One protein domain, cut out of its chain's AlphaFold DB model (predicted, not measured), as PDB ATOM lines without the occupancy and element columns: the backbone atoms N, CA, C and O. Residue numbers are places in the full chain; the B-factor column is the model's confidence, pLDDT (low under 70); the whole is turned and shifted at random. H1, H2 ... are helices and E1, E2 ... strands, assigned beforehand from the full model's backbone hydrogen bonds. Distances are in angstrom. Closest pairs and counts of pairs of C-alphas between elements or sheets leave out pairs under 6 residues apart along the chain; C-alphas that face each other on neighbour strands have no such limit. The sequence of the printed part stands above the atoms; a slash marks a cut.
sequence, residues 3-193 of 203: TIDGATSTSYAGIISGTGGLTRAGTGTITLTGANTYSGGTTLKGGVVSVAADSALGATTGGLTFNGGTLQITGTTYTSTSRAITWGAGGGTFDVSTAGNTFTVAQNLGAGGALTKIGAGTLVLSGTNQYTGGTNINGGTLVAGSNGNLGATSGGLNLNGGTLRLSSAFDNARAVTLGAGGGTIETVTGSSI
ATOM      1  N   THR A   3     -13.921  -7.975  -7.860       97.88
ATOM      2  CA  THR A   3     -14.256  -6.664  -8.436       97.88
ATOM      3  C   THR A   3     -15.276  -6.830  -9.554       97.88
ATOM      4  O   THR A   3     -15.116  -7.686 -10.416       97.88
ATOM      5  N   ILE A   4     -16.309  -5.990  -9.540       97.38
ATOM      6  CA  ILE A   4     -17.312  -5.853 -10.596       97.38
ATOM      7  C   ILE A   4     -17.179  -4.439 -11.167       97.38
ATOM      8  O   ILE A   4     -17.549  -3.460 -10.508       97.38
ATOM      9  N   ASP A   5     -16.666  -4.311 -12.386       97.00
ATOM     10  CA  ASP A   5     -16.307  -3.041 -13.043       97.00
ATOM     11  C   ASP A   5     -17.091  -2.756 -14.338       97.00
ATOM     12  O   ASP A   5     -16.941  -1.694 -14.936       97.00
ATOM     13  N   GLY A   6     -18.006  -3.647 -14.724       96.38
ATOM     14  CA  GLY A   6     -18.833  -3.479 -15.918       96.38
ATOM     15  C   GLY A   6     -19.756  -2.254 -15.874       96.38
ATOM     16  O   GLY A   6     -20.187  -1.810 -14.804       96.38
ATOM     17  N   ALA A   7     -20.081  -1.717 -17.051       97.06
ATOM     18  CA  ALA A   7     -21.024  -0.610 -17.233       97.06
ATOM     19  C   ALA A   7     -22.485  -1.077 -17.380       97.06
ATOM     20  O   ALA A   7     -23.407  -0.319 -17.094       97.06
ATOM     21  N   THR A   8     -22.701  -2.326 -17.789       97.75
ATOM     22  CA  THR A   8     -24.039  -2.910 -17.947       97.75
ATOM     23  C   THR A   8     -24.623  -3.310 -16.596       97.75
ATOM     24  O   THR A   8     -23.920  -3.861 -15.746       97.75
ATOM     25  N   SER A   9     -25.918  -3.060 -16.404       97.62
ATOM     26  CA  SER A   9     -26.639  -3.529 -15.221       97.62
ATOM     27  C   SER A   9     -26.912  -5.031 -15.300       97.62
ATOM     28  O   SER A   9     -27.357  -5.528 -16.332       97.62
ATOM     29  N   THR A  10     -26.660  -5.754 -14.214       97.12
ATOM     30  CA  THR A  10     -26.839  -7.208 -14.136       97.12
ATOM     31  C   THR A  10     -27.327  -7.636 -12.754       97.12
ATOM     32  O   THR A  10     -27.181  -6.904 -11.776       97.12
ATOM     33  N   SER A  11     -27.904  -8.834 -12.673       98.12
ATOM     34  CA  SER A  11     -28.360  -9.451 -11.427       98.12
ATOM     35  C   SER A  11     -27.587 -10.737 -11.167       98.12
ATOM     36  O   SER A  11     -27.408 -11.552 -12.071       98.12
ATOM     37  N   TYR A  12     -27.169 -10.947  -9.922       98.31
ATOM     38  CA  TYR A  12     -26.508 -12.167  -9.479       98.31
ATOM     39  C   TYR A  12     -27.271 -12.790  -8.308       98.31
ATOM     40  O   TYR A  12     -27.395 -12.196  -7.235       98.31
ATOM     41  N   ALA A  13     -27.784 -14.000  -8.540       98.12
ATOM     42  CA  ALA A  13     -28.599 -14.741  -7.578       98.12
ATOM     43  C   ALA A  13     -27.828 -15.799  -6.780       98.12
ATOM     44  O   ALA A  13     -28.361 -16.354  -5.821       98.12
ATOM     45  N   GLY A  14     -26.584 -16.093  -7.169       98.25
ATOM     46  CA  GLY A  14     -25.736 -17.038  -6.450       98.25
ATOM     47  C   GLY A  14     -25.252 -16.498  -5.103       98.25
ATOM     48  O   GLY A  14     -25.393 -15.314  -4.796       98.25
ATOM     49  N   ILE A  15     -24.635 -17.381  -4.316       98.50
ATOM     50  CA  ILE A  15     -23.966 -17.026  -3.061       98.50
ATOM     51  C   ILE A  15     -22.497 -16.721  -3.356       98.50
ATOM     52  O   ILE A  15     -21.754 -17.579  -3.826       98.50
ATOM     53  N   ILE A  16     -22.066 -15.507  -3.029       98.56
ATOM     54  CA  ILE A  16     -20.658 -15.114  -2.966       98.56
ATOM     55  C   ILE A  16     -20.154 -15.411  -1.548       98.56
ATOM     56  O   ILE A  16     -20.717 -14.915  -0.568       98.56
ATOM     57  N   SER A  17     -19.082 -16.190  -1.427       98.25
ATOM     58  CA  SER A  17     -18.530 -16.657  -0.148       98.25
ATOM     59  C   SER A  17     -17.018 -16.429  -0.032       98.25
ATOM     60  O   SER A  17     -16.343 -16.119  -1.013       98.25
ATOM     61  N   GLY A  18     -16.471 -16.632   1.171       98.38
ATOM     62  CA  GLY A  18     -15.030 -16.585   1.451       98.38
ATOM     63  C   GLY A  18     -14.595 -15.360   2.260       98.38
ATOM     64  O   GLY A  18     -15.391 -14.501   2.615       98.38
ATOM     65  N   THR A  19     -13.308 -15.257   2.576       98.25
ATOM     66  CA  THR A  19     -12.811 -14.190   3.466       98.25
ATOM     67  C   THR A  19     -12.581 -12.846   2.768       98.25
ATOM     68  O   THR A  19     -12.392 -11.826   3.426       98.25
ATOM     69  N   GLY A  20     -12.591 -12.825   1.432       98.38
ATOM     70  CA  GLY A  20     -12.402 -11.611   0.639       98.38
ATOM     71  C   GLY A  20     -13.610 -10.668   0.658       98.38
ATOM     72  O   GLY A  20     -14.700 -11.037   1.081       98.38
ATOM     73  N   GLY A  21     -13.407  -9.439   0.180       98.38
ATOM     74  CA  GLY A  21     -14.480  -8.459  -0.029       98.38
ATOM     75  C   GLY A  21     -14.935  -8.352  -1.485       98.38
ATOM     76  O   GLY A  21     -14.259  -8.848  -2.398       98.38
ATOM     77  N   LEU A  22     -16.052  -7.655  -1.680       98.75
ATOM     78  CA  LEU A  22     -16.623  -7.276  -2.971       98.75
ATOM     79  C   LEU A  22     -16.353  -5.790  -3.252       98.75
ATOM     80  O   LEU A  22     -16.596  -4.949  -2.395       98.75
ATOM     81  N   THR A  23     -15.907  -5.444  -4.457       98.69
ATOM     82  CA  THR A  23     -15.786  -4.056  -4.929       98.69
ATOM     83  C   THR A  23     -16.658  -3.835  -6.156       98.69
ATOM     84  O   THR A  23     -16.490  -4.508  -7.169       98.69
ATOM     85  N   ARG A  24     -17.538  -2.835  -6.104       98.31
ATOM     86  CA  ARG A  24     -18.251  -2.303  -7.266       98.31
ATOM     87  C   ARG A  24     -17.554  -1.029  -7.756       98.31
ATOM     88  O   ARG A  24     -17.529  -0.044  -7.024       98.31
ATOM     89  N   ALA A  25     -16.975  -1.054  -8.961       97.12
ATOM     90  CA  ALA A  25     -16.156   0.044  -9.505       97.12
ATOM     91  C   ALA A  25     -16.639   0.630 -10.847       97.12
ATOM     92  O   ALA A  25     -16.228   1.726 -11.209       97.12
ATOM     93  N   GLY A  26     -17.496  -0.077 -11.584       97.12
ATOM     94  CA  GLY A  26     -18.052   0.398 -12.857       97.12
ATOM     95  C   GLY A  26     -19.303   1.250 -12.683       97.12
ATOM     96  O   GLY A  26     -19.722   1.525 -11.564       97.12
ATOM     97  N   THR A  27     -19.946   1.616 -13.793       97.88
ATOM     98  CA  THR A  27     -21.056   2.590 -13.812       97.88
ATOM     99  C   THR A  27     -22.463   1.985 -13.741       97.88
ATOM    100  O   THR A  27     -23.369   2.629 -13.225       97.88
ATOM    101  N   GLY A  28     -22.664   0.748 -14.200       98.38
ATOM    102  CA  GLY A  28     -23.941   0.022 -14.108       98.38
ATOM    103  C   GLY A  28     -24.395  -0.381 -12.693       98.38
ATOM    104  O   GLY A  28     -23.750  -0.084 -11.680       98.38
ATOM    105  N   THR A  29     -25.489  -1.135 -12.630       98.75
ATOM    106  CA  THR A  29     -26.022  -1.706 -11.380       98.75
ATOM    107  C   THR A  29     -25.658  -3.181 -11.240       98.75
ATOM    108  O   THR A  29     -25.863  -3.950 -12.171       98.75
ATOM    109  N   ILE A  30     -25.165  -3.602 -10.075       98.69
ATOM    110  CA  ILE A  30     -25.189  -5.015  -9.677       98.69
ATOM    111  C   ILE A  30     -26.324  -5.222  -8.675       98.69
ATOM    112  O   ILE A  30     -26.290  -4.668  -7.578       98.69
ATOM    113  N   THR A  31     -27.320  -6.020  -9.043       98.81
ATOM    114  CA  THR A  31     -28.369  -6.466  -8.121       98.81
ATOM    115  C   THR A  31     -27.951  -7.788  -7.498       98.81
ATOM    116  O   THR A  31     -27.758  -8.774  -8.206       98.81
ATOM    117  N   LEU A  32     -27.786  -7.817  -6.176       98.75
ATOM    118  CA  LEU A  32     -27.438  -9.028  -5.436       98.75
ATOM    119  C   LEU A  32     -28.693  -9.561  -4.750       98.75
ATOM    120  O   LEU A  32     -29.257  -8.893  -3.882       98.75
ATOM    121  N   THR A  33     -29.133 -10.757  -5.141       98.31
ATOM    122  CA  THR A  33     -30.342 -11.381  -4.574       98.31
ATOM    123  C   THR A  33     -30.043 -12.603  -3.708       98.31
ATOM    124  O   THR A  33     -30.888 -12.996  -2.907       98.31
ATOM    125  N   GLY A  34     -28.845 -13.185  -3.826       98.12
ATOM    126  CA  GLY A  34     -28.394 -14.286  -2.974       98.12
ATOM    127  C   GLY A  34     -28.017 -13.833  -1.558       98.12
ATOM    128  O   GLY A  34     -27.559 -12.709  -1.351       98.12
ATOM    129  N   ALA A  35     -28.169 -14.731  -0.580       98.38
ATOM    130  CA  ALA A  35     -27.673 -14.538   0.783       98.38
ATOM    131  C   ALA A  35     -26.157 -14.791   0.820       98.38
ATOM    132  O   ALA A  35     -25.696 -15.926   0.930       98.38
ATOM    133  N   ASN A  36     -25.380 -13.726   0.668       98.69
ATOM    134  CA  ASN A  36     -23.933 -13.787   0.541       98.69
ATOM    135  C   ASN A  36     -23.250 -13.989   1.902       98.69
ATOM    136  O   ASN A  36     -23.714 -13.497   2.927       98.69
ATOM    137  N   THR A  37     -22.104 -14.670   1.915       98.50
ATOM    138  CA  THR A  37     -21.362 -15.017   3.144       98.50
ATOM    139  C   THR A  37     -19.921 -14.520   3.151       98.50
ATOM    140  O   THR A  37     -19.167 -14.824   4.074       98.50
ATOM    141  N   TYR A  38     -19.513 -13.742   2.143       98.81
ATOM    142  CA  TYR A  38     -18.179 -13.157   2.129       98.81
ATOM    143  C   TYR A  38     -17.966 -12.206   3.316       98.81
ATOM    144  O   TYR A  38     -18.864 -11.441   3.666       98.81
ATOM    145  N   SER A  39     -16.792 -12.239   3.950       98.44
ATOM    146  CA  SER A  39     -16.549 -11.495   5.198       98.44
ATOM    147  C   SER A  39     -15.680 -10.249   5.047       98.44
ATOM    148  O   SER A  39     -15.560  -9.480   5.994       98.44
ATOM    149  N   GLY A  40     -15.078 -10.010   3.879       98.56
ATOM    150  CA  GLY A  40     -14.200  -8.853   3.661       98.56
ATOM    151  C   GLY A  40     -14.926  -7.523   3.419       98.56
ATOM    152  O   GLY A  40     -14.265  -6.521   3.161       98.56
ATOM    153  N   GLY A  41     -16.263  -7.504   3.476       98.69
ATOM    154  CA  GLY A  41     -17.091  -6.310   3.282       98.69
ATOM    155  C   GLY A  41     -17.335  -5.924   1.820       98.69
ATOM    156  O   GLY A  41     -16.887  -6.595   0.885       98.69
ATOM    157  N   THR A  42     -18.067  -4.826   1.630       98.88
ATOM    158  CA  THR A  42     -18.491  -4.320   0.315       98.88
ATOM    159  C   THR A  42     -17.987  -2.897   0.104       98.88
ATOM    160  O   THR A  42     -18.265  -1.996   0.890       98.88
ATOM    161  N   THR A  43     -17.265  -2.669  -0.985       98.88
ATOM    162  CA  THR A  43     -16.744  -1.360  -1.383       98.88
ATOM    163  C   THR A  43     -17.517  -0.826  -2.588       98.88
ATOM    164  O   THR A  43     -17.544  -1.456  -3.643       98.88
ATOM    165  N   LEU A  44     -18.112   0.358  -2.449       98.81
ATOM    166  CA  LEU A  44     -18.887   1.068  -3.464       98.81
ATOM    167  C   LEU A  44     -18.053   2.235  -4.025       98.81
ATOM    168  O   LEU A  44     -18.094   3.349  -3.503       98.81
ATOM    169  N   LYS A  45     -17.271   1.974  -5.078       98.25
ATOM    170  CA  LYS A  45     -16.411   2.965  -5.764       98.25
ATOM    171  C   LYS A  45     -17.082   3.653  -6.955       98.25
ATOM    172  O   LYS A  45     -16.623   4.704  -7.382       98.25
ATOM    173  N   GLY A  46     -18.141   3.064  -7.492       95.94
ATOM    174  CA  GLY A  46     -18.906   3.603  -8.612       95.94
ATOM    175  C   GLY A  46     -20.211   2.837  -8.793       95.94
ATOM    176  O   GLY A  46     -20.439   1.834  -8.113       95.94
ATOM    177  N   GLY A  47     -21.067   3.323  -9.691       98.44
ATOM    178  CA  GLY A  47     -22.314   2.655 -10.059       98.44
ATOM    179  C   GLY A  47     -23.220   2.371  -8.862       98.44
ATOM    180  O   GLY A  47     -23.243   3.129  -7.887       98.44
ATOM    181  N   VAL A  48     -23.970   1.272  -8.945       98.88
ATOM    182  CA  VAL A  48     -24.969   0.898  -7.936       98.88
ATOM    183  C   VAL A  48     -24.763  -0.544  -7.473       98.88
ATOM    184  O   VAL A  48     -24.586  -1.444  -8.294       98.88
ATOM    185  N   VAL A  49     -24.817  -0.763  -6.160       98.88
ATOM    186  CA  VAL A  49     -25.069  -2.071  -5.540       98.88
ATOM    187  C   VAL A  49     -26.512  -2.060  -5.048       98.88
ATOM    188  O   VAL A  49     -26.845  -1.292  -4.147       98.88
ATOM    189  N   SER A  50     -27.371  -2.874  -5.659       98.88
ATOM    190  CA  SER A  50     -28.799  -2.953  -5.341       98.88
ATOM    191  C   SER A  50     -29.101  -4.199  -4.523       98.88
ATOM    192  O   SER A  50     -28.708  -5.307  -4.900       98.88
ATOM    193  N   VAL A  51     -29.776  -4.014  -3.387       98.81
ATOM    194  CA  VAL A  51     -30.098  -5.081  -2.437       98.81
ATOM    195  C   VAL A  51     -31.493  -4.913  -1.843       98.81
ATOM    196  O   VAL A  51     -31.948  -3.805  -1.551       98.81
ATOM    197  N   ALA A  52     -32.152  -6.047  -1.603       98.56
ATOM    198  CA  ALA A  52     -33.421  -6.104  -0.879       98.56
ATOM    199  C   ALA A  52     -33.259  -6.482   0.607       98.56
ATOM    200  O   ALA A  52     -34.190  -6.316   1.389       98.56
ATOM    201  N   ALA A  53     -32.090  -6.985   1.013       98.44
ATOM    202  CA  ALA A  53     -31.812  -7.425   2.379       98.44
ATOM    203  C   ALA A  53     -30.331  -7.240   2.736       98.44
ATOM    204  O   ALA A  53     -29.471  -7.323   1.857       98.44
ATOM    205  N   ASP A  54     -30.023  -7.060   4.027       98.38
ATOM    206  CA  ASP A  54     -28.637  -6.939   4.515       98.38
ATOM    207  C   ASP A  54     -27.788  -8.180   4.190       98.38
ATOM    208  O   ASP A  54     -26.606  -8.056   3.878       98.38
ATOM    209  N   SER A  55     -28.392  -9.375   4.181       98.19
ATOM    210  CA  SER A  55     -27.709 -10.636   3.856       98.19
ATOM    211  C   SER A  55     -27.140 -10.676   2.434       98.19
ATOM    212  O   SER A  55     -26.222 -11.446   2.160       98.19
ATOM    213  N   ALA A  56     -27.611  -9.821   1.522       98.69
ATOM    214  CA  ALA A  56     -27.018  -9.684   0.195       98.69
ATOM    215  C   ALA A  56     -25.645  -8.976   0.220       98.69
ATOM    216  O   ALA A  56     -24.901  -9.036  -0.759       98.69
ATOM    217  N   LEU A  57     -25.261  -8.344   1.331       98.69
ATOM    218  CA  LEU A  57     -23.998  -7.609   1.487       98.69
ATOM    219  C   LEU A  57     -22.893  -8.436   2.176       98.69
ATOM    220  O   LEU A  57     -21.865  -7.891   2.571       98.69
ATOM    221  N   GLY A  58     -23.072  -9.754   2.309       98.62
ATOM    222  CA  GLY A  58     -22.084 -10.642   2.929       98.62
ATOM    223  C   GLY A  58     -22.297 -10.806   4.434       98.62
ATOM    224  O   GLY A  58     -23.360 -10.492   4.966       98.62
ATOM    225  N   ALA A  59     -21.275 -11.262   5.157       98.25
ATOM    226  CA  ALA A  59     -21.321 -11.355   6.617       98.25
ATOM    227  C   ALA A  59     -21.395  -9.957   7.253       98.25
ATOM    228  O   ALA A  59     -20.703  -9.049   6.798       98.25
ATOM    229  N   THR A  60     -22.183  -9.776   8.316       97.62
ATOM    230  CA  THR A  60     -22.403  -8.477   8.995       97.62
ATOM    231  C   THR A  60     -21.140  -7.867   9.611       97.62
ATOM    232  O   THR A  60     -21.081  -6.657   9.821       97.62
ATOM    233  N   THR A  61     -20.114  -8.684   9.865       97.00
ATOM    234  CA  THR A  61     -18.776  -8.238  10.288       97.00
ATOM    235  C   THR A  61     -18.007  -7.532   9.169       97.00
ATOM    236  O   THR A  61     -17.096  -6.754   9.448       97.00
ATOM    237  N   GLY A  62     -18.383  -7.759   7.908       98.25
ATOM    238  CA  GLY A  62     -17.883  -7.023   6.757       98.25
ATOM    239  C   GLY A  62     -18.543  -5.646   6.653       98.25
ATOM    240  O   GLY A  62     -19.756  -5.535   6.465       98.25
ATOM    241  N   GLY A  63     -17.737  -4.590   6.754       98.56
ATOM    242  CA  GLY A  63     -18.206  -3.208   6.637       98.56
ATOM    243  C   GLY A  63     -18.602  -2.801   5.214       98.56
ATOM    244  O   GLY A  63     -18.338  -3.505   4.236       98.56
ATOM    245  N   LEU A  64     -19.203  -1.617   5.105       98.88
ATOM    246  CA  LEU A  64     -19.474  -0.939   3.840       98.88
ATOM    247  C   LEU A  64     -18.493   0.219   3.668       98.88
ATOM    248  O   LEU A  64     -18.330   1.035   4.569       98.88
ATOM    249  N   THR A  65     -17.844   0.315   2.512       98.81
ATOM    250  CA  THR A  65     -16.956   1.439   2.186       98.81
ATOM    251  C   THR A  65     -17.522   2.210   1.007       98.81
ATOM    252  O   THR A  65     -17.543   1.692  -0.105       98.81
ATOM    253  N   PHE A  66     -17.956   3.448   1.227       98.88
ATOM    254  CA  PHE A  66     -18.405   4.344   0.161       98.88
ATOM    255  C   PHE A  66     -17.237   5.184  -0.339       98.88
ATOM    256  O   PHE A  66     -16.509   5.773   0.454       98.88
ATOM    257  N   ASN A  67     -17.040   5.233  -1.652       98.50
ATOM    258  CA  ASN A  67     -16.063   6.108  -2.285       98.50
ATOM    259  C   ASN A  67     -16.514   6.477  -3.707       98.50
ATOM    260  O   ASN A  67     -15.789   6.231  -4.668       98.50
ATOM    261  N   GLY A  68     -17.733   7.009  -3.817       98.25
ATOM    262  CA  GLY A  68     -18.357   7.466  -5.065       98.25
ATOM    263  C   GLY A  68     -19.498   6.587  -5.595       98.25
ATOM    264  O   GLY A  68     -20.186   6.989  -6.529       98.25
ATOM    265  N   GLY A  69     -19.724   5.397  -5.027       98.69
ATOM    266  CA  GLY A  69     -20.810   4.499  -5.436       98.69
ATOM    267  C   GLY A  69     -22.133   4.701  -4.686       98.69
ATOM    268  O   GLY A  69     -22.229   5.463  -3.721       98.69
ATOM    269  N   THR A  70     -23.153   3.959  -5.127       98.94
ATOM    270  CA  THR A  70     -24.519   3.996  -4.586       98.94
ATOM    271  C   THR A  70     -24.905   2.671  -3.943       98.94
ATOM    272  O   THR A  70     -24.785   1.624  -4.582       98.94
ATOM    273  N   LEU A  71     -25.439   2.716  -2.723       98.94
ATOM    274  CA  LEU A  71     -26.205   1.609  -2.155       98.94
ATOM    275  C   LEU A  71     -27.687   1.864  -2.431       98.94
ATOM    276  O   LEU A  71     -28.244   2.846  -1.938       98.94
ATOM    277  N   GLN A  72     -28.310   0.979  -3.206       98.94
ATOM    278  CA  GLN A  72     -29.742   1.011  -3.473       98.94
ATOM    279  C   GLN A  72     -30.468  -0.025  -2.619       98.94
ATOM    280  O   GLN A  72     -30.174  -1.219  -2.674       98.94
ATOM    281  N   ILE A  73     -31.433   0.455  -1.841       98.88
ATOM    282  CA  ILE A  73     -32.286  -0.321  -0.953       98.88
ATOM    283  C   ILE A  73     -33.652  -0.447  -1.622       98.88
ATOM    284  O   ILE A  73     -34.415   0.520  -1.696       98.88
ATOM    285  N   THR A  74     -33.957  -1.645  -2.113       98.44
ATOM    286  CA  THR A  74     -35.237  -1.960  -2.771       98.44
ATOM    287  C   THR A  74     -36.205  -2.702  -1.850       98.44
ATOM    288  O   THR A  74     -37.419  -2.634  -2.037       98.44
ATOM    289  N   GLY A  75     -35.683  -3.386  -0.828       96.44
ATOM    290  CA  GLY A  75     -36.475  -4.167   0.115       96.44
ATOM    291  C   GLY A  75     -37.038  -3.313   1.242       96.44
ATOM    292  O   GLY A  75     -36.312  -2.580   1.910       96.44
ATOM    293  N   THR A  76     -38.341  -3.437   1.479       96.56
ATOM    294  CA  THR A  76     -39.076  -2.655   2.484       96.56
ATOM    295  C   THR A  76     -38.920  -3.181   3.912       96.56
ATOM    296  O   THR A  76     -39.308  -2.509   4.861       96.56
ATOM    297  N   THR A  77     -38.341  -4.373   4.086       97.00
ATOM    298  CA  THR A  77     -38.008  -4.953   5.398       97.00
ATOM    299  C   THR A  77     -36.567  -4.669   5.823       97.00
ATOM    300  O   THR A  77     -36.233  -4.801   6.999       97.00
ATOM    301  N   TYR A  78     -35.708  -4.249   4.891       97.88
ATOM    302  CA  TYR A  78     -34.351  -3.805   5.184       97.88
ATOM    303  C   TYR A  78     -34.380  -2.316   5.526       97.88
ATOM    304  O   TYR A  78     -34.296  -1.463   4.647       97.88
ATOM    305  N   THR A  79     -34.556  -2.013   6.812       98.38
ATOM    306  CA  THR A  79     -34.814  -0.652   7.318       98.38
ATOM    307  C   THR A  79     -33.643  -0.042   8.092       98.38
ATOM    308  O   THR A  79     -33.697   1.119   8.491       98.38
ATOM    309  N   SER A  80     -32.568  -0.795   8.329       98.50
ATOM    310  CA  SER A  80     -31.320  -0.312   8.937       98.50
ATOM    311  C   SER A  80     -30.194  -1.322   8.718       98.50
ATOM    312  O   SER A  80     -30.461  -2.470   8.369       98.50
ATOM    313  N   THR A  81     -28.943  -0.921   8.959       97.69
ATOM    314  CA  THR A  81     -27.791  -1.837   9.001       97.69
ATOM    315  C   THR A  81     -26.979  -1.635  10.277       97.69
ATOM    316  O   THR A  81     -26.866  -0.515  10.778       97.69
ATOM    317  N   SER A  82     -26.385  -2.713  10.792       97.38
ATOM    318  CA  SER A  82     -25.423  -2.678  11.903       97.38
ATOM    319  C   SER A  82     -23.967  -2.646  11.431       97.38
ATOM    320  O   SER A  82     -23.058  -2.587  12.259       97.38
ATOM    321  N   ARG A  83     -23.723  -2.720  10.117       98.25
ATOM    322  CA  ARG A  83     -22.373  -2.727   9.544       98.25
ATOM    323  C   ARG A  83     -21.653  -1.424   9.863       98.25
ATOM    324  O   ARG A  83     -22.252  -0.347   9.850       98.25
ATOM    325  N   ALA A  84     -20.346  -1.515  10.093       98.44
ATOM    326  CA  ALA A  84     -19.500  -0.329  10.080       98.44
ATOM    327  C   ALA A  84     -19.544   0.310   8.683       98.44
ATOM    328  O   ALA A  84     -19.509  -0.404   7.676       98.44
ATOM    329  N   ILE A  85     -19.606   1.642   8.625       98.75
ATOM    330  CA  ILE A  85     -19.573   2.389   7.367       98.75
ATOM    331  C   ILE A  85     -18.327   3.270   7.348       98.75
ATOM    332  O   ILE A  85     -18.181   4.178   8.161       98.75
ATOM    333  N   THR A  86     -17.449   3.017   6.381       98.69
ATOM    334  CA  THR A  86     -16.319   3.884   6.055       98.69
ATOM    335  C   THR A  86     -16.743   4.846   4.955       98.69
ATOM    336  O   THR A  86     -17.154   4.425   3.871       98.69
ATOM    337  N   TRP A  87     -16.626   6.146   5.225       98.69
ATOM    338  CA  TRP A  87     -17.011   7.202   4.294       98.69
ATOM    339  C   TRP A  87     -15.773   7.830   3.645       98.69
ATOM    340  O   TRP A  87     -15.041   8.589   4.279       98.69
ATOM    341  N   GLY A  88     -15.499   7.456   2.397       98.56
ATOM    342  CA  GLY A  88     -14.319   7.865   1.641       98.56
ATOM    343  C   GLY A  88     -14.437   9.251   1.006       98.56
ATOM    344  O   GLY A  88     -15.499   9.875   0.980       98.56
ATOM    345  N   ALA A  89     -13.324   9.735   0.454       98.31
ATOM    346  CA  ALA A  89     -13.224  11.068  -0.149       98.31
ATOM    347  C   ALA A  89     -14.178  11.276  -1.339       98.31
ATOM    348  O   ALA A  89     -14.649  12.388  -1.550       98.31
ATOM    349  N   GLY A  90     -14.515  10.211  -2.076       98.25
ATOM    350  CA  GLY A  90     -15.507  10.261  -3.155       98.25
ATOM    351  C   GLY A  90     -16.955  10.429  -2.679       98.25
ATOM    352  O   GLY A  90     -17.842  10.620  -3.505       98.25
ATOM    353  N   GLY A  91     -17.212  10.350  -1.368       98.69
ATOM    354  CA  GLY A  91     -18.560  10.387  -0.808       98.69
ATOM    355  C   GLY A  91     -19.363   9.137  -1.158       98.69
ATOM    356  O   GLY A  91     -18.801   8.059  -1.390       98.69
ATOM    357  N   GLY A  92     -20.682   9.272  -1.205       98.75
ATOM    358  CA  GLY A  92     -21.560   8.148  -1.492       98.75
ATOM    359  C   GLY A  92     -23.025   8.525  -1.613       98.75
ATOM    360  O   GLY A  92     -23.458   9.603  -1.194       98.75
ATOM    361  N   THR A  93     -23.786   7.590  -2.168       98.94
ATOM    362  CA  THR A  93     -25.220   7.758  -2.392       98.94
ATOM    363  C   THR A  93     -26.009   6.668  -1.687       98.94
ATOM    364  O   THR A  93     -25.708   5.481  -1.818       98.94
ATOM    365  N   PHE A  94     -27.063   7.077  -0.989       98.94
ATOM    366  CA  PHE A  94     -28.122   6.183  -0.542       98.94
ATOM    367  C   PHE A  94     -29.352   6.390  -1.427       98.94
ATOM    368  O   PHE A  94     -29.911   7.489  -1.492       98.94
ATOM    369  N   ASP A  95     -29.775   5.319  -2.090       98.94
ATOM    370  CA  ASP A  95     -31.009   5.255  -2.864       98.94
ATOM    371  C   ASP A  95     -32.031   4.406  -2.106       98.94
ATOM    372  O   ASP A  95     -31.975   3.178  -2.125       98.94
ATOM    373  N   VAL A  96     -32.956   5.059  -1.399       98.81
ATOM    374  CA  VAL A  96     -34.097   4.365  -0.784       98.81
ATOM    375  C   VAL A  96     -35.201   4.340  -1.831       98.81
ATOM    376  O   VAL A  96     -35.982   5.285  -1.942       98.81
ATOM    377  N   SER A  97     -35.208   3.288  -2.644       98.44
ATOM    378  CA  SER A  97     -35.921   3.270  -3.925       98.44
ATOM    379  C   SER A  97     -37.440   3.358  -3.752       98.44
ATOM    380  O   SER A  97     -38.105   4.155  -4.416       98.44
ATOM    381  N   THR A  98     -37.985   2.585  -2.811       97.62
ATOM    382  CA  THR A  98     -39.432   2.408  -2.642       97.62
ATOM    383  C   THR A  98     -40.045   3.506  -1.774       97.62
ATOM    384  O   THR A  98     -39.618   3.728  -0.637       97.62
ATOM    385  N   ALA A  99     -41.092   4.164  -2.281       96.88
ATOM    386  CA  ALA A  99     -41.894   5.113  -1.510       96.88
ATOM    387  C   ALA A  99     -42.485   4.449  -0.252       96.88
ATOM    388  O   ALA A  99     -42.871   3.283  -0.274       96.88
ATOM    389  N   GLY A 100     -42.533   5.183   0.862       94.38
ATOM    390  CA  GLY A 100     -42.991   4.659   2.155       94.38
ATOM    391  C   GLY A 100     -41.971   3.786   2.899       94.38
ATOM    392  O   GLY A 100     -42.105   3.616   4.109       94.38
ATOM    393  N   ASN A 101     -40.914   3.295   2.238       97.81
ATOM    394  CA  ASN A 101     -39.813   2.644   2.946       97.81
ATOM    395  C   ASN A 101     -38.992   3.674   3.732       97.81
ATOM    396  O   ASN A 101     -38.786   4.802   3.275       97.81
ATOM    397  N   THR A 102     -38.483   3.264   4.890       98.62
ATOM    398  CA  THR A 102     -37.589   4.069   5.724       98.62
ATOM    399  C   THR A 102     -36.329   3.276   6.026       98.62
ATOM    400  O   THR A 102     -36.402   2.196   6.604       98.62
ATOM    401  N   PHE A 103     -35.173   3.833   5.667       98.88
ATOM    402  CA  PHE A 103     -33.865   3.280   5.994       98.88
ATOM    403  C   PHE A 103     -33.131   4.198   6.973       98.88
ATOM    404  O   PHE A 103     -33.002   5.392   6.716       98.88
ATOM    405  N   THR A 104     -32.643   3.659   8.088       98.81
ATOM    406  CA  THR A 104     -31.925   4.414   9.121       98.81
ATOM    407  C   THR A 104     -30.436   4.106   9.089       98.81
ATOM    408  O   THR A 104     -30.031   2.944   9.141       98.81
ATOM    409  N   VAL A 105     -29.625   5.163   9.070       98.81
ATOM    410  CA  VAL A 105     -28.170   5.119   9.224       98.81
ATOM    411  C   VAL A 105     -27.818   5.800  10.545       98.81
ATOM    412  O   VAL A 105     -27.939   7.018  10.697       98.81
ATOM    413  N   ALA A 106     -27.396   4.985  11.512       98.56
ATOM    414  CA  ALA A 106     -27.003   5.427  12.852       98.56
ATOM    415  C   ALA A 106     -25.483   5.609  13.002       98.56
ATOM    416  O   ALA A 106     -25.004   6.114  14.015       98.56
ATOM    417  N   GLN A 107     -24.716   5.176  12.002       98.44
ATOM    418  CA  GLN A 107     -23.262   5.246  11.982       98.44
ATOM    419  C   GLN A 107     -22.770   6.698  11.879       98.44
ATOM    420  O   GLN A 107     -23.439   7.550  11.301       98.44
ATOM    421  N   ASN A 108     -21.560   6.959  12.390       97.94
ATOM    422  CA  ASN A 108     -20.806   8.175  12.078       97.94
ATOM    423  C   ASN A 108     -20.171   8.016  10.693       97.94
ATOM    424  O   ASN A 108     -19.222   7.248  10.516       97.94
ATOM    425  N   LEU A 109     -20.695   8.746   9.716       98.25
ATOM    426  CA  LEU A 109     -20.082   8.870   8.405       98.25
ATOM    427  C   LEU A 109     -18.915   9.863   8.523       98.25
ATOM    428  O   LEU A 109     -19.137  11.065   8.680       98.25
ATOM    429  N   GLY A 110     -17.683   9.341   8.511       95.75
ATOM    430  CA  GLY A 110     -16.438  10.094   8.731       95.75
ATOM    431  C   GLY A 110     -16.196  11.260   7.758       95.75
ATOM    432  O   GLY A 110     -17.026  11.571   6.912       95.75
ATOM    433  N   ALA A 111     -15.028  11.905   7.847       96.75
ATOM    434  CA  ALA A 111     -14.719  13.191   7.194       96.75
ATOM    435  C   ALA A 111     -14.552  13.179   5.652       96.75
ATOM    436  O   ALA A 111     -13.877  14.042   5.092       96.75
ATOM    437  N   GLY A 112     -15.158  12.213   4.959       97.75
ATOM    438  CA  GLY A 112     -15.104  12.055   3.506       97.75
ATOM    439  C   GLY A 112     -15.972  13.041   2.712       97.75
ATOM    440  O   GLY A 112     -16.353  14.114   3.189       97.75
ATOM    441  N   GLY A 113     -16.275  12.656   1.469       98.50
ATOM    442  CA  GLY A 113     -16.996  13.471   0.486       98.50
ATOM    443  C   GLY A 113     -18.496  13.613   0.756       98.50
ATOM    444  O   GLY A 113     -19.000  13.232   1.808       98.50
ATOM    445  N   ALA A 114     -19.226  14.174  -0.207       98.69
ATOM    446  CA  ALA A 114     -20.644  14.496  -0.042       98.69
ATOM    447  C   ALA A 114     -21.525  13.253   0.174       98.69
ATOM    448  O   ALA A 114     -21.266  12.184  -0.384       98.69
ATOM    449  N   LEU A 115     -22.610  13.428   0.931       98.88
ATOM    450  CA  LEU A 115     -23.722  12.481   0.976       98.88
ATOM    451  C   LEU A 115     -24.787  12.886  -0.029       98.88
ATOM    452  O   LEU A 115     -25.237  14.028  -0.027       98.88
ATOM    453  N   THR A 116     -25.225  11.936  -0.854       98.94
ATOM    454  CA  THR A 116     -26.358  12.132  -1.760       98.94
ATOM    455  C   THR A 116     -27.503  11.195  -1.393       98.94
ATOM    456  O   THR A 116     -27.331   9.982  -1.295       98.94
ATOM    457  N   LYS A 117     -28.694  11.759  -1.203       98.88
ATOM    458  CA  LYS A 117     -29.947  11.023  -1.035       98.88
ATOM    459  C   LYS A 117     -30.742  11.069  -2.337       98.88
ATOM    460  O   LYS A 117     -31.067  12.153  -2.822       98.88
ATOM    461  N   ILE A 118     -31.078   9.893  -2.862       98.88
ATOM    462  CA  ILE A 118     -32.008   9.697  -3.987       98.88
ATOM    463  C   ILE A 118     -33.077   8.650  -3.632       98.88
ATOM    464  O   ILE A 118     -33.116   8.143  -2.505       98.88
ATOM    465  N   GLY A 119     -33.965   8.348  -4.577       98.75
ATOM    466  CA  GLY A 119     -35.057   7.392  -4.384       98.75
ATOM    467  C   GLY A 119     -36.249   7.997  -3.646       98.75
ATOM    468  O   GLY A 119     -36.110   8.982  -2.917       98.75
ATOM    469  N   ALA A 120     -37.433   7.418  -3.846       98.50
ATOM    470  CA  ALA A 120     -38.693   7.980  -3.362       98.50
ATOM    471  C   ALA A 120     -38.911   7.810  -1.845       98.50
ATOM    472  O   ALA A 120     -39.732   8.513  -1.258       98.50
ATOM    473  N   GLY A 121     -38.194   6.888  -1.203       98.81
ATOM    474  CA  GLY A 121     -38.319   6.594   0.221       98.81
ATOM    475  C   GLY A 121     -37.601   7.584   1.141       98.81
ATOM    476  O   GLY A 121     -37.064   8.619   0.723       98.81
ATOM    477  N   THR A 122     -37.574   7.232   2.424       98.88
ATOM    478  CA  THR A 122     -37.003   8.037   3.506       98.88
ATOM    479  C   THR A 122     -35.647   7.491   3.946       98.88
ATOM    480  O   THR A 122     -35.525   6.312   4.266       98.88
ATOM    481  N   LEU A 123     -34.637   8.357   4.019       98.94
ATOM    482  CA  LEU A 123     -33.384   8.093   4.728       98.94
ATOM    483  C   LEU A 123     -33.403   8.854   6.053       98.94
ATOM    484  O   LEU A 123     -33.635  10.059   6.058       98.94
ATOM    485  N   VAL A 124     -33.138   8.176   7.164       98.81
ATOM    486  CA  VAL A 124     -32.972   8.795   8.485       98.81
ATOM    487  C   VAL A 124     -31.494   8.783   8.841       98.81
ATOM    488  O   VAL A 124     -30.891   7.714   8.920       98.81
ATOM    489  N   LEU A 125     -30.915   9.961   9.076       98.75
ATOM    490  CA  LEU A 125     -29.571  10.087   9.634       98.75
ATOM    491  C   LEU A 125     -29.695  10.398  11.123       98.75
ATOM    492  O   LEU A 125     -30.105  11.496  11.495       98.75
ATOM    493  N   SER A 126     -29.350   9.431  11.971       97.75
ATOM    494  CA  SER A 126     -29.379   9.598  13.431       97.75
ATOM    495  C   SER A 126     -27.986   9.688  14.058       97.75
ATOM    496  O   SER A 126     -27.859  10.174  15.179       97.75
ATOM    497  N   GLY A 127     -26.939   9.284  13.331       97.56
ATOM    498  CA  GLY A 127     -25.548   9.436  13.758       97.56
ATOM    499  C   GLY A 127     -25.039  10.881  13.692       97.56
ATOM    500  O   GLY A 127     -25.524  11.695  12.902       97.56
ATOM    501  N   THR A 128     -24.026  11.202  14.499       97.00
ATOM    502  CA  THR A 128     -23.258  12.454  14.379       97.00
ATOM    503  C   THR A 128     -22.232  12.293  13.264       97.00
ATOM    504  O   THR A 128     -21.242  11.580  13.426       97.00
ATOM    505  N   ASN A 129     -22.485  12.930  12.127       98.38
ATOM    506  CA  ASN A 129     -21.709  12.758  10.906       98.38
ATOM    507  C   ASN A 129     -20.628  13.833  10.767       98.38
ATOM    508  O   ASN A 129     -20.797  14.966  11.213       98.38
ATOM    509  N   GLN A 130     -19.525  13.488  10.104       97.69
ATOM    510  CA  GLN A 130     -18.353  14.359   9.955       97.69
ATOM    511  C   GLN A 130     -17.969  14.644   8.503       97.69
ATOM    512  O   GLN A 130     -17.037  15.414   8.274       97.69
ATOM    513  N   TYR A 131     -18.660  14.055   7.522       98.56
ATOM    514  CA  TYR A 131     -18.377  14.296   6.108       98.56
ATOM    515  C   TYR A 131     -18.401  15.787   5.767       98.56
ATOM    516  O   TYR A 131     -19.206  16.562   6.290       98.56
ATOM    517  N   THR A 132     -17.496  16.195   4.884       97.38
ATOM    518  CA  THR A 132     -17.201  17.610   4.618       97.38
ATOM    519  C   THR A 132     -17.731  18.085   3.271       97.38
ATOM    520  O   THR A 132     -17.936  19.279   3.083       97.38
ATOM    521  N   GLY A 133     -18.034  17.164   2.349       97.94
ATOM    522  CA  GLY A 133     -18.535  17.500   1.010       97.94
ATOM    523  C   GLY A 133     -19.974  18.034   0.957       97.94
ATOM    524  O   GLY A 133     -20.437  18.400  -0.119       97.94
ATOM    525  N   GLY A 134     -20.683  18.087   2.088       98.25
ATOM    526  CA  GLY A 134     -22.072  18.548   2.167       98.25
ATOM    527  C   GLY A 134     -23.113  17.452   1.944       98.25
ATOM    528  O   GLY A 134     -22.790  16.268   1.817       98.25
ATOM    529  N   THR A 135     -24.382  17.859   1.950       98.75
ATOM    530  CA  THR A 135     -25.545  16.974   1.829       98.75
ATOM    531  C   THR A 135     -26.392  17.375   0.626       98.75
ATOM    532  O   THR A 135     -26.909  18.488   0.580       98.75
ATOM    533  N   ASN A 136     -26.576  16.454  -0.315       98.81
ATOM    534  CA  ASN A 136     -27.421  16.613  -1.493       98.81
ATOM    535  C   ASN A 136     -28.701  15.788  -1.321       98.81
ATOM    536  O   ASN A 136     -28.638  14.576  -1.111       98.81
ATOM    537  N   ILE A 137     -29.862  16.423  -1.438       98.81
ATOM    538  CA  ILE A 137     -31.170  15.777  -1.324       98.81
ATOM    539  C   ILE A 137     -31.870  15.911  -2.675       98.81
ATOM    540  O   ILE A 137     -32.556  16.895  -2.951       98.81
ATOM    541  N   ASN A 138     -31.665  14.903  -3.522       98.75
ATOM    542  CA  ASN A 138     -32.113  14.905  -4.915       98.75
ATOM    543  C   ASN A 138     -33.404  14.087  -5.125       98.75
ATOM    544  O   ASN A 138     -33.833  13.884  -6.257       98.75
ATOM    545  N   GLY A 139     -34.006  13.564  -4.052       98.44
ATOM    546  CA  GLY A 139     -35.273  12.837  -4.112       98.44
ATOM    547  C   GLY A 139     -35.697  12.215  -2.779       98.44
ATOM    548  O   GLY A 139     -34.871  11.927  -1.903       98.44
ATOM    549  N   GLY A 140     -37.005  11.994  -2.635       98.69
ATOM    550  CA  GLY A 140     -37.616  11.436  -1.426       98.69
ATOM    551  C   GLY A 140     -37.394  12.323  -0.201       98.69
ATOM    552  O   GLY A 140     -37.307  13.545  -0.320       98.69
ATOM    553  N   THR A 141     -37.288  11.701   0.975       98.81
ATOM    554  CA  THR A 141     -37.108  12.421   2.247       98.81
ATOM    555  C   THR A 141     -35.775  12.075   2.903       98.81
ATOM    556  O   THR A 141     -35.418  10.901   3.011       98.81
ATOM    557  N   LEU A 142     -35.049  13.086   3.374       98.81
ATOM    558  CA  LEU A 142     -33.970  12.952   4.349       98.81
ATOM    559  C   LEU A 142     -34.465  13.463   5.703       98.81
ATOM    560  O   LEU A 142     -34.959  14.582   5.783       98.81
ATOM    561  N   VAL A 143     -34.311  12.675   6.762       98.56
ATOM    562  CA  VAL A 143     -34.675  13.064   8.130       98.56
ATOM    563  C   VAL A 143     -33.421  13.351   8.931       98.56
ATOM    564  O   VAL A 143     -32.500  12.529   8.947       98.56
ATOM    565  N   ALA A 144     -33.421  14.482   9.629       97.44
ATOM    566  CA  ALA A 144     -32.368  14.872  10.555       97.44
ATOM    567  C   ALA A 144     -32.972  15.473  11.832       97.44
ATOM    568  O   ALA A 144     -33.880  16.303  11.768       97.44
ATOM    569  N   GLY A 145     -32.449  15.071  12.990       95.12
ATOM    570  CA  GLY A 145     -32.832  15.641  14.288       95.12
ATOM    571  C   GLY A 145     -31.885  16.743  14.767       95.12
ATOM    572  O   GLY A 145     -32.230  17.562  15.611       95.12
ATOM    573  N   SER A 146     -30.676  16.805  14.224       93.94
ATOM    574  CA  SER A 146     -29.671  17.796  14.596       93.94
ATOM    575  C   SER A 146     -28.829  18.188  13.390       93.94
ATOM    576  O   SER A 146     -28.646  17.402  12.457       93.94
ATOM    577  N   ASN A 147     -28.243  19.385  13.420       93.31
ATOM    578  CA  ASN A 147     -27.355  19.836  12.348       93.31
ATOM    579  C   ASN A 147     -26.095  18.956  12.194       93.31
ATOM    580  O   ASN A 147     -25.530  18.882  11.100       93.31
ATOM    581  N   GLY A 148     -25.695  18.251  13.261       95.62
ATOM    582  CA  GLY A 148     -24.630  17.245  13.233       95.62
ATOM    583  C   GLY A 148     -24.996  15.984  12.444       95.62
ATOM    584  O   GLY A 148     -24.104  15.294  11.959       95.62
ATOM    585  N   ASN A 149     -26.284  15.700  12.220       97.75
ATOM    586  CA  ASN A 149     -26.680  14.615  11.320       97.75
ATOM    587  C   ASN A 149     -26.342  14.928   9.853       97.75
ATOM    588  O   ASN A 149     -26.225  14.000   9.060       97.75
ATOM    589  N   LEU A 150     -26.146  16.203   9.488       97.88
ATOM    590  CA  LEU A 150     -25.869  16.636   8.112       97.88
ATOM    591  C   LEU A 150     -24.368  16.839   7.800       97.88
ATOM    592  O   LEU A 150     -24.033  17.498   6.814       97.88
ATOM    593  N   GLY A 151     -23.462  16.303   8.627       97.75
ATOM    594  CA  GLY A 151     -22.007  16.359   8.410       97.75
ATOM    595  C   GLY A 151     -21.322  17.557   9.078       97.75
ATOM    596  O   GLY A 151     -21.865  18.173   9.994       97.75
ATOM    597  N   ALA A 152     -20.141  17.953   8.604       96.44
ATOM    598  CA  ALA A 152     -19.414  19.137   9.082       96.44
ATOM    599  C   ALA A 152     -19.988  20.431   8.487       96.44
ATOM    600  O   ALA A 152     -20.242  20.459   7.288       96.44
ATOM    601  N   THR A 153     -20.171  21.500   9.274       94.75
ATOM    602  CA  THR A 153     -20.848  22.766   8.876       94.75
ATOM    603  C   THR A 153     -20.265  23.486   7.661       94.75
ATOM    604  O   THR A 153     -20.971  24.284   7.051       94.75
ATOM    605  N   SER A 154     -19.021  23.192   7.284       93.31
ATOM    606  CA  SER A 154     -18.396  23.675   6.048       93.31
ATOM    607  C   SER A 154     -19.035  23.106   4.776       93.31
ATOM    608  O   SER A 154     -18.954  23.730   3.722       93.31
ATOM    609  N   GLY A 155     -19.685  21.943   4.864       96.12
ATOM    610  CA  GLY A 155     -20.433  21.343   3.765       96.12
ATOM    611  C   GLY A 155     -21.814  21.980   3.593       96.12
ATOM    612  O   GLY A 155     -22.581  22.084   4.556       96.12
ATOM    613  N   GLY A 156     -22.149  22.370   2.363       96.69
ATOM    614  CA  GLY A 156     -23.457  22.939   2.023       96.69
ATOM    615  C   GLY A 156     -24.613  21.935   2.110       96.69
ATOM    616  O   GLY A 156     -24.410  20.720   2.186       96.69
ATOM    617  N   LEU A 157     -25.838  22.457   2.086       97.62
ATOM    618  CA  LEU A 157     -27.080  21.702   1.940       97.62
ATOM    619  C   LEU A 157     -27.694  22.030   0.575       97.62
ATOM    620  O   LEU A 157     -28.088  23.166   0.331       97.62
ATOM    621  N   ASN A 158     -27.796  21.042  -0.305       98.19
ATOM    622  CA  ASN A 158     -28.365  21.212  -1.638       98.19
ATOM    623  C   ASN A 158     -29.688  20.448  -1.727       98.19
ATOM    624  O   ASN A 158     -29.715  19.226  -1.578       98.19
ATOM    625  N   LEU A 159     -30.781  21.161  -1.977       98.31
ATOM    626  CA  LEU A 159     -32.106  20.590  -2.194       98.31
ATOM    627  C   LEU A 159     -32.404  20.621  -3.695       98.31
ATOM    628  O   LEU A 159     -32.396  21.696  -4.287       98.31
ATOM    629  N   ASN A 160     -32.631  19.466  -4.320       98.19
ATOM    630  CA  ASN A 160     -32.880  19.367  -5.761       98.19
ATOM    631  C   ASN A 160     -33.925  18.284  -6.079       98.19
ATOM    632  O   ASN A 160     -33.614  17.262  -6.687       98.19
ATOM    633  N   GLY A 161     -35.160  18.492  -5.627       97.00
ATOM    634  CA  GLY A 161     -36.298  17.585  -5.818       97.00
ATOM    635  C   GLY A 161     -36.632  16.706  -4.610       97.00
ATOM    636  O   GLY A 161     -37.491  15.834  -4.712       97.00
ATOM    637  N   GLY A 162     -35.968  16.906  -3.468       98.25
ATOM    638  CA  GLY A 162     -36.242  16.172  -2.233       98.25
ATOM    639  C   GLY A 162     -36.679  17.046  -1.057       98.25
ATOM    640  O   GLY A 162     -36.676  18.278  -1.123       98.25
ATOM    641  N   THR A 163     -37.036  16.374   0.037       98.31
ATOM    642  CA  THR A 163     -37.465  16.990   1.298       98.31
ATOM    643  C   THR A 163     -36.425  16.767   2.389       98.31
ATOM    644  O   THR A 163     -36.024  15.629   2.635       98.31
ATOM    645  N   LEU A 164     -36.014  17.830   3.079       97.81
ATOM    646  CA  LEU A 164     -35.371  17.732   4.388       97.81
ATOM    647  C   LEU A 164     -36.451  17.830   5.469       97.81
ATOM    648  O   LEU A 164     -37.063  18.881   5.625       97.81
ATOM    649  N   ARG A 165     -36.656  16.763   6.238       97.12
ATOM    650  CA  ARG A 165     -37.589  16.737   7.366       97.12
ATOM    651  C   ARG A 165     -36.840  16.846   8.692       97.12
ATOM    652  O   ARG A 165     -36.005  16.000   9.014       97.12
ATOM    653  N   LEU A 166     -37.161  17.875   9.468       95.69
ATOM    654  CA  LEU A 166     -36.550  18.165  10.764       95.69
ATOM    655  C   LEU A 166     -37.379  17.508  11.869       95.69
ATOM    656  O   LEU A 166     -38.540  17.866  12.075       95.69
ATOM    657  N   SER A 167     -36.800  16.526  12.564       93.69
ATOM    658  CA  SER A 167     -37.500  15.766  13.615       93.69
ATOM    659  C   SER A 167     -37.392  16.383  15.015       93.69
ATOM    660  O   SER A 167     -37.909  15.814  15.971       93.69
ATOM    661  N   SER A 168     -36.704  17.515  15.146       91.19
ATOM    662  CA  SER A 168     -36.527  18.290  16.380       91.19
ATOM    663  C   SER A 168     -36.075  19.714  16.039       91.19
ATOM    664  O   SER A 168     -35.875  20.031  14.864       91.19
ATOM    665  N   ALA A 169     -35.915  20.570  17.058       87.31
ATOM    666  CA  ALA A 169     -35.356  21.910  16.889       87.31
ATOM    667  C   ALA A 169     -34.020  21.856  16.133       87.31
ATOM    668  O   ALA A 169     -33.191  20.973  16.365       87.31
ATOM    669  N   PHE A 170     -33.840  22.786  15.201       89.25
ATOM    670  CA  PHE A 170     -32.791  22.678  14.199       89.25
ATOM    671  C   PHE A 170     -32.296  24.060  13.785       89.25
ATOM    672  O   PHE A 170     -33.006  24.806  13.112       89.25
ATOM    673  N   ASP A 171     -31.054  24.360  14.150       87.75
ATOM    674  CA  ASP A 171     -30.370  25.574  13.724       87.75
ATOM    675  C   ASP A 171     -29.367  25.234  12.625       87.75
ATOM    676  O   ASP A 171     -28.486  24.381  12.789       87.75
ATOM    677  N   ASN A 172     -29.504  25.899  11.483       87.94
ATOM    678  CA  ASN A 172     -28.647  25.700  10.330       87.94
ATOM    679  C   ASN A 172     -27.926  26.997   9.955       87.94
ATOM    680  O   ASN A 172     -28.551  28.016   9.672       87.94
ATOM    681  N   ALA A 173     -26.596  26.919   9.923       87.31
ATOM    682  CA  ALA A 173     -25.708  27.989   9.464       87.31
ATOM    683  C   ALA A 173     -24.991  27.631   8.149       87.31
ATOM    684  O   ALA A 173     -24.032  28.294   7.754       87.31
ATOM    685  N   ARG A 174     -25.393  26.532   7.495       92.31
ATOM    686  CA  ARG A 174     -24.795  26.091   6.230       92.31
ATOM    687  C   ARG A 174     -25.335  26.954   5.101       92.31
ATOM    688  O   ARG A 174     -26.462  27.438   5.162       92.31
ATOM    689  N   ALA A 175     -24.571  27.060   4.019       93.31
ATOM    690  CA  ALA A 175     -25.144  27.511   2.760       93.31
ATOM    691  C   ALA A 175     -26.225  26.513   2.312       93.31
ATOM    692  O   ALA A 175     -25.966  25.307   2.254       93.31
ATOM    693  N   VAL A 176     -27.417  27.025   2.001       95.44
ATOM    694  CA  VAL A 176     -28.521  26.245   1.436       95.44
ATOM    695  C   VAL A 176     -28.697  26.648  -0.022       95.44
ATOM    696  O   VAL A 176     -28.936  27.819  -0.315       95.44
ATOM    697  N   THR A 177     -28.592  25.681  -0.929       96.19
ATOM    698  CA  THR A 177     -28.806  25.883  -2.365       96.19
ATOM    699  C   THR A 177     -30.074  25.164  -2.798       96.19
ATOM    700  O   THR A 177     -30.279  23.995  -2.461       96.19
ATOM    701  N   LEU A 178     -30.898  25.845  -3.592       96.75
ATOM    702  CA  LEU A 178     -32.040  25.250  -4.274       96.75
ATOM    703  C   LEU A 178     -31.658  24.946  -5.727       96.75
ATOM    704  O   LEU A 178     -31.284  25.845  -6.477       96.75
ATOM    705  N   GLY A 179     -31.724  23.676  -6.113       96.38
ATOM    706  CA  GLY A 179     -31.540  23.229  -7.488       96.38
ATOM    707  C   GLY A 179     -32.800  23.414  -8.336       96.38
ATOM    708  O   GLY A 179     -33.870  23.754  -7.833       96.38
ATOM    709  N   ALA A 180     -32.688  23.139  -9.638       96.44
ATOM    710  CA  ALA A 180     -33.797  23.278 -10.588       96.44
ATOM    711  C   ALA A 180     -35.005  22.374 -10.268       96.44
ATOM    712  O   ALA A 180     -36.129  22.712 -10.626       96.44
ATOM    713  N   GLY A 181     -34.792  21.252  -9.573       95.56
ATOM    714  CA  GLY A 181     -35.857  20.378  -9.077       95.56
ATOM    715  C   GLY A 181     -36.597  20.920  -7.848       95.56
ATOM    716  O   GLY A 181     -37.524  20.273  -7.370       95.56
ATOM    717  N   GLY A 182     -36.199  22.079  -7.316       95.69
ATOM    718  CA  GLY A 182     -36.778  22.650  -6.106       95.69
ATOM    719  C   GLY A 182     -36.425  21.844  -4.856       95.69
ATOM    720  O   GLY A 182     -35.425  21.129  -4.806       95.69
ATOM    721  N   GLY A 183     -37.232  21.978  -3.811       96.50
ATOM    722  CA  GLY A 183     -36.952  21.354  -2.529       96.50
ATOM    723  C   GLY A 183     -37.935  21.779  -1.458       96.50
ATOM    724  O   GLY A 183     -38.518  22.860  -1.528       96.50
ATOM    725  N   THR A 184     -38.097  20.930  -0.453       96.25
ATOM    726  CA  THR A 184     -38.954  21.213   0.697       96.25
ATOM    727  C   THR A 184     -38.146  21.074   1.977       96.25
ATOM    728  O   THR A 184     -37.334  20.161   2.119       96.25
ATOM    729  N   ILE A 185     -38.366  21.988   2.915       95.06
ATOM    730  CA  ILE A 185     -37.957  21.816   4.305       95.06
ATOM    731  C   ILE A 185     -39.243  21.650   5.103       95.06
ATOM    732  O   ILE A 185     -40.090  22.538   5.110       95.06
ATOM    733  N   GLU A 186     -39.394  20.494   5.733       94.38
ATOM    734  CA  GLU A 186     -40.547  20.145   6.552       94.38
ATOM    735  C   GLU A 186     -40.145  20.203   8.027       94.38
ATOM    736  O   GLU A 186     -39.227  19.506   8.462       94.38
ATOM    737  N   THR A 187     -40.831  21.031   8.811       87.94
ATOM    738  CA  THR A 187     -40.616  21.153  10.254       87.94
ATOM    739  C   THR A 187     -41.707  20.387  10.995       87.94
ATOM    740  O   THR A 187     -42.886  20.710  10.886       87.94
ATOM    741  N   VAL A 188     -41.333  19.345  11.743       79.50
ATOM    742  CA  VAL A 188     -42.319  18.493  12.435       79.50
ATOM    743  C   VAL A 188     -42.604  19.006  13.851       79.50
ATOM    744  O   VAL A 188     -43.747  18.966  14.293       79.50
ATOM    745  N   THR A 189     -41.590  19.532  14.554       69.50
ATOM    746  CA  THR A 189     -41.725  20.124  15.901       69.50
ATOM    747  C   THR A 189     -40.571  21.079  16.233       69.50
ATOM    748  O   THR A 189     -39.431  20.810  15.855       69.50
ATOM    749  N   GLY A 190     -40.840  22.106  17.048       61.88
ATOM    750  CA  GLY A 190     -39.830  23.017  17.607       61.88
ATOM    751  C   GLY A 190     -39.514  24.231  16.728       61.88
ATOM    752  O   GLY A 190     -39.910  24.298  15.566       61.88
ATOM    753  N   SER A 191     -38.808  25.213  17.293       72.81
ATOM    754  CA  SER A 191     -38.280  26.342  16.520       72.81
ATOM    755  C   SER A 191     -37.121  25.866  15.643       72.81
ATOM    756  O   SER A 191     -36.249  25.127  16.103       72.81
ATOM    757  N   SER A 192     -37.098  26.287  14.383       80.00
ATOM    758  CA  SER A 192     -35.977  26.049  13.472       80.00
ATOM    759  C   SER A 192     -35.519  27.374  12.889       80.00
ATOM    760  O   SER A 192     -36.349  28.160  12.427       80.00
ATOM    761  N   ILE A 193     -34.212  27.630  12.914       77.81
ATOM    762  CA  ILE A 193     -33.632  28.868  12.400       77.81
ATOM    763  C   ILE A 193     -32.652  28.542  11.270       77.81
ATOM    764  O   ILE A 193     -31.704  27.778  11.441       77.81
TER     765      ILE A 193
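AT A GLANCE: This is residues 3 to 193 of the 203 residues of an uncharacterized protein of Brucella anthropi (strain ATCC 49188 / DSM 6882 / CCUG 24695 / JCM 21032 / LMG 3331 / NBRC 15819 / NCTC 12168 / Alc 37) (UniProt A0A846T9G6). With little regular structure, the chain winds in stacked turns, a solenoid with one parallel sheet, E1 E3 E5 E7 E9 E11 E13 E15 E18, along its length. Two shorter parallel sheets, E2 E4 E6 E8 and E10 E12 E14 E16 E19, each face part of it. The printed part has 191 residues, 76 of them in 19 strands and two helices, H1 after E5 and H2 after E14; it is mostly strand and compact, radius of gyration of the C-alphas 16.2 A, spans 50 by 29 by 27 A.

HOW THE PARTS SIT: The largest sheet is strongly twisted; its E9, residues 92 to 96, and E11, residues 115 to 118, are parallel, N 94 and O 116 within hydrogen-bond range at 2.9 A. The three sheets make a stack of sheets, face to face in turn. H2, residues 147 to 150, is on the five-strand sheet, height 6.7 A. E17, residues 170 to 172, pairs with no named strand.

IN THESE COORDINATES: E9 spans 13.1 A, from C-alpha 92 at (-21.560, 8.148, -1.492) to C-alpha 96 at (-34.097, 4.365, -0.784).

THE WHOLE: The printed part has no cut; residues 189 to 190 have pLDDT under 70.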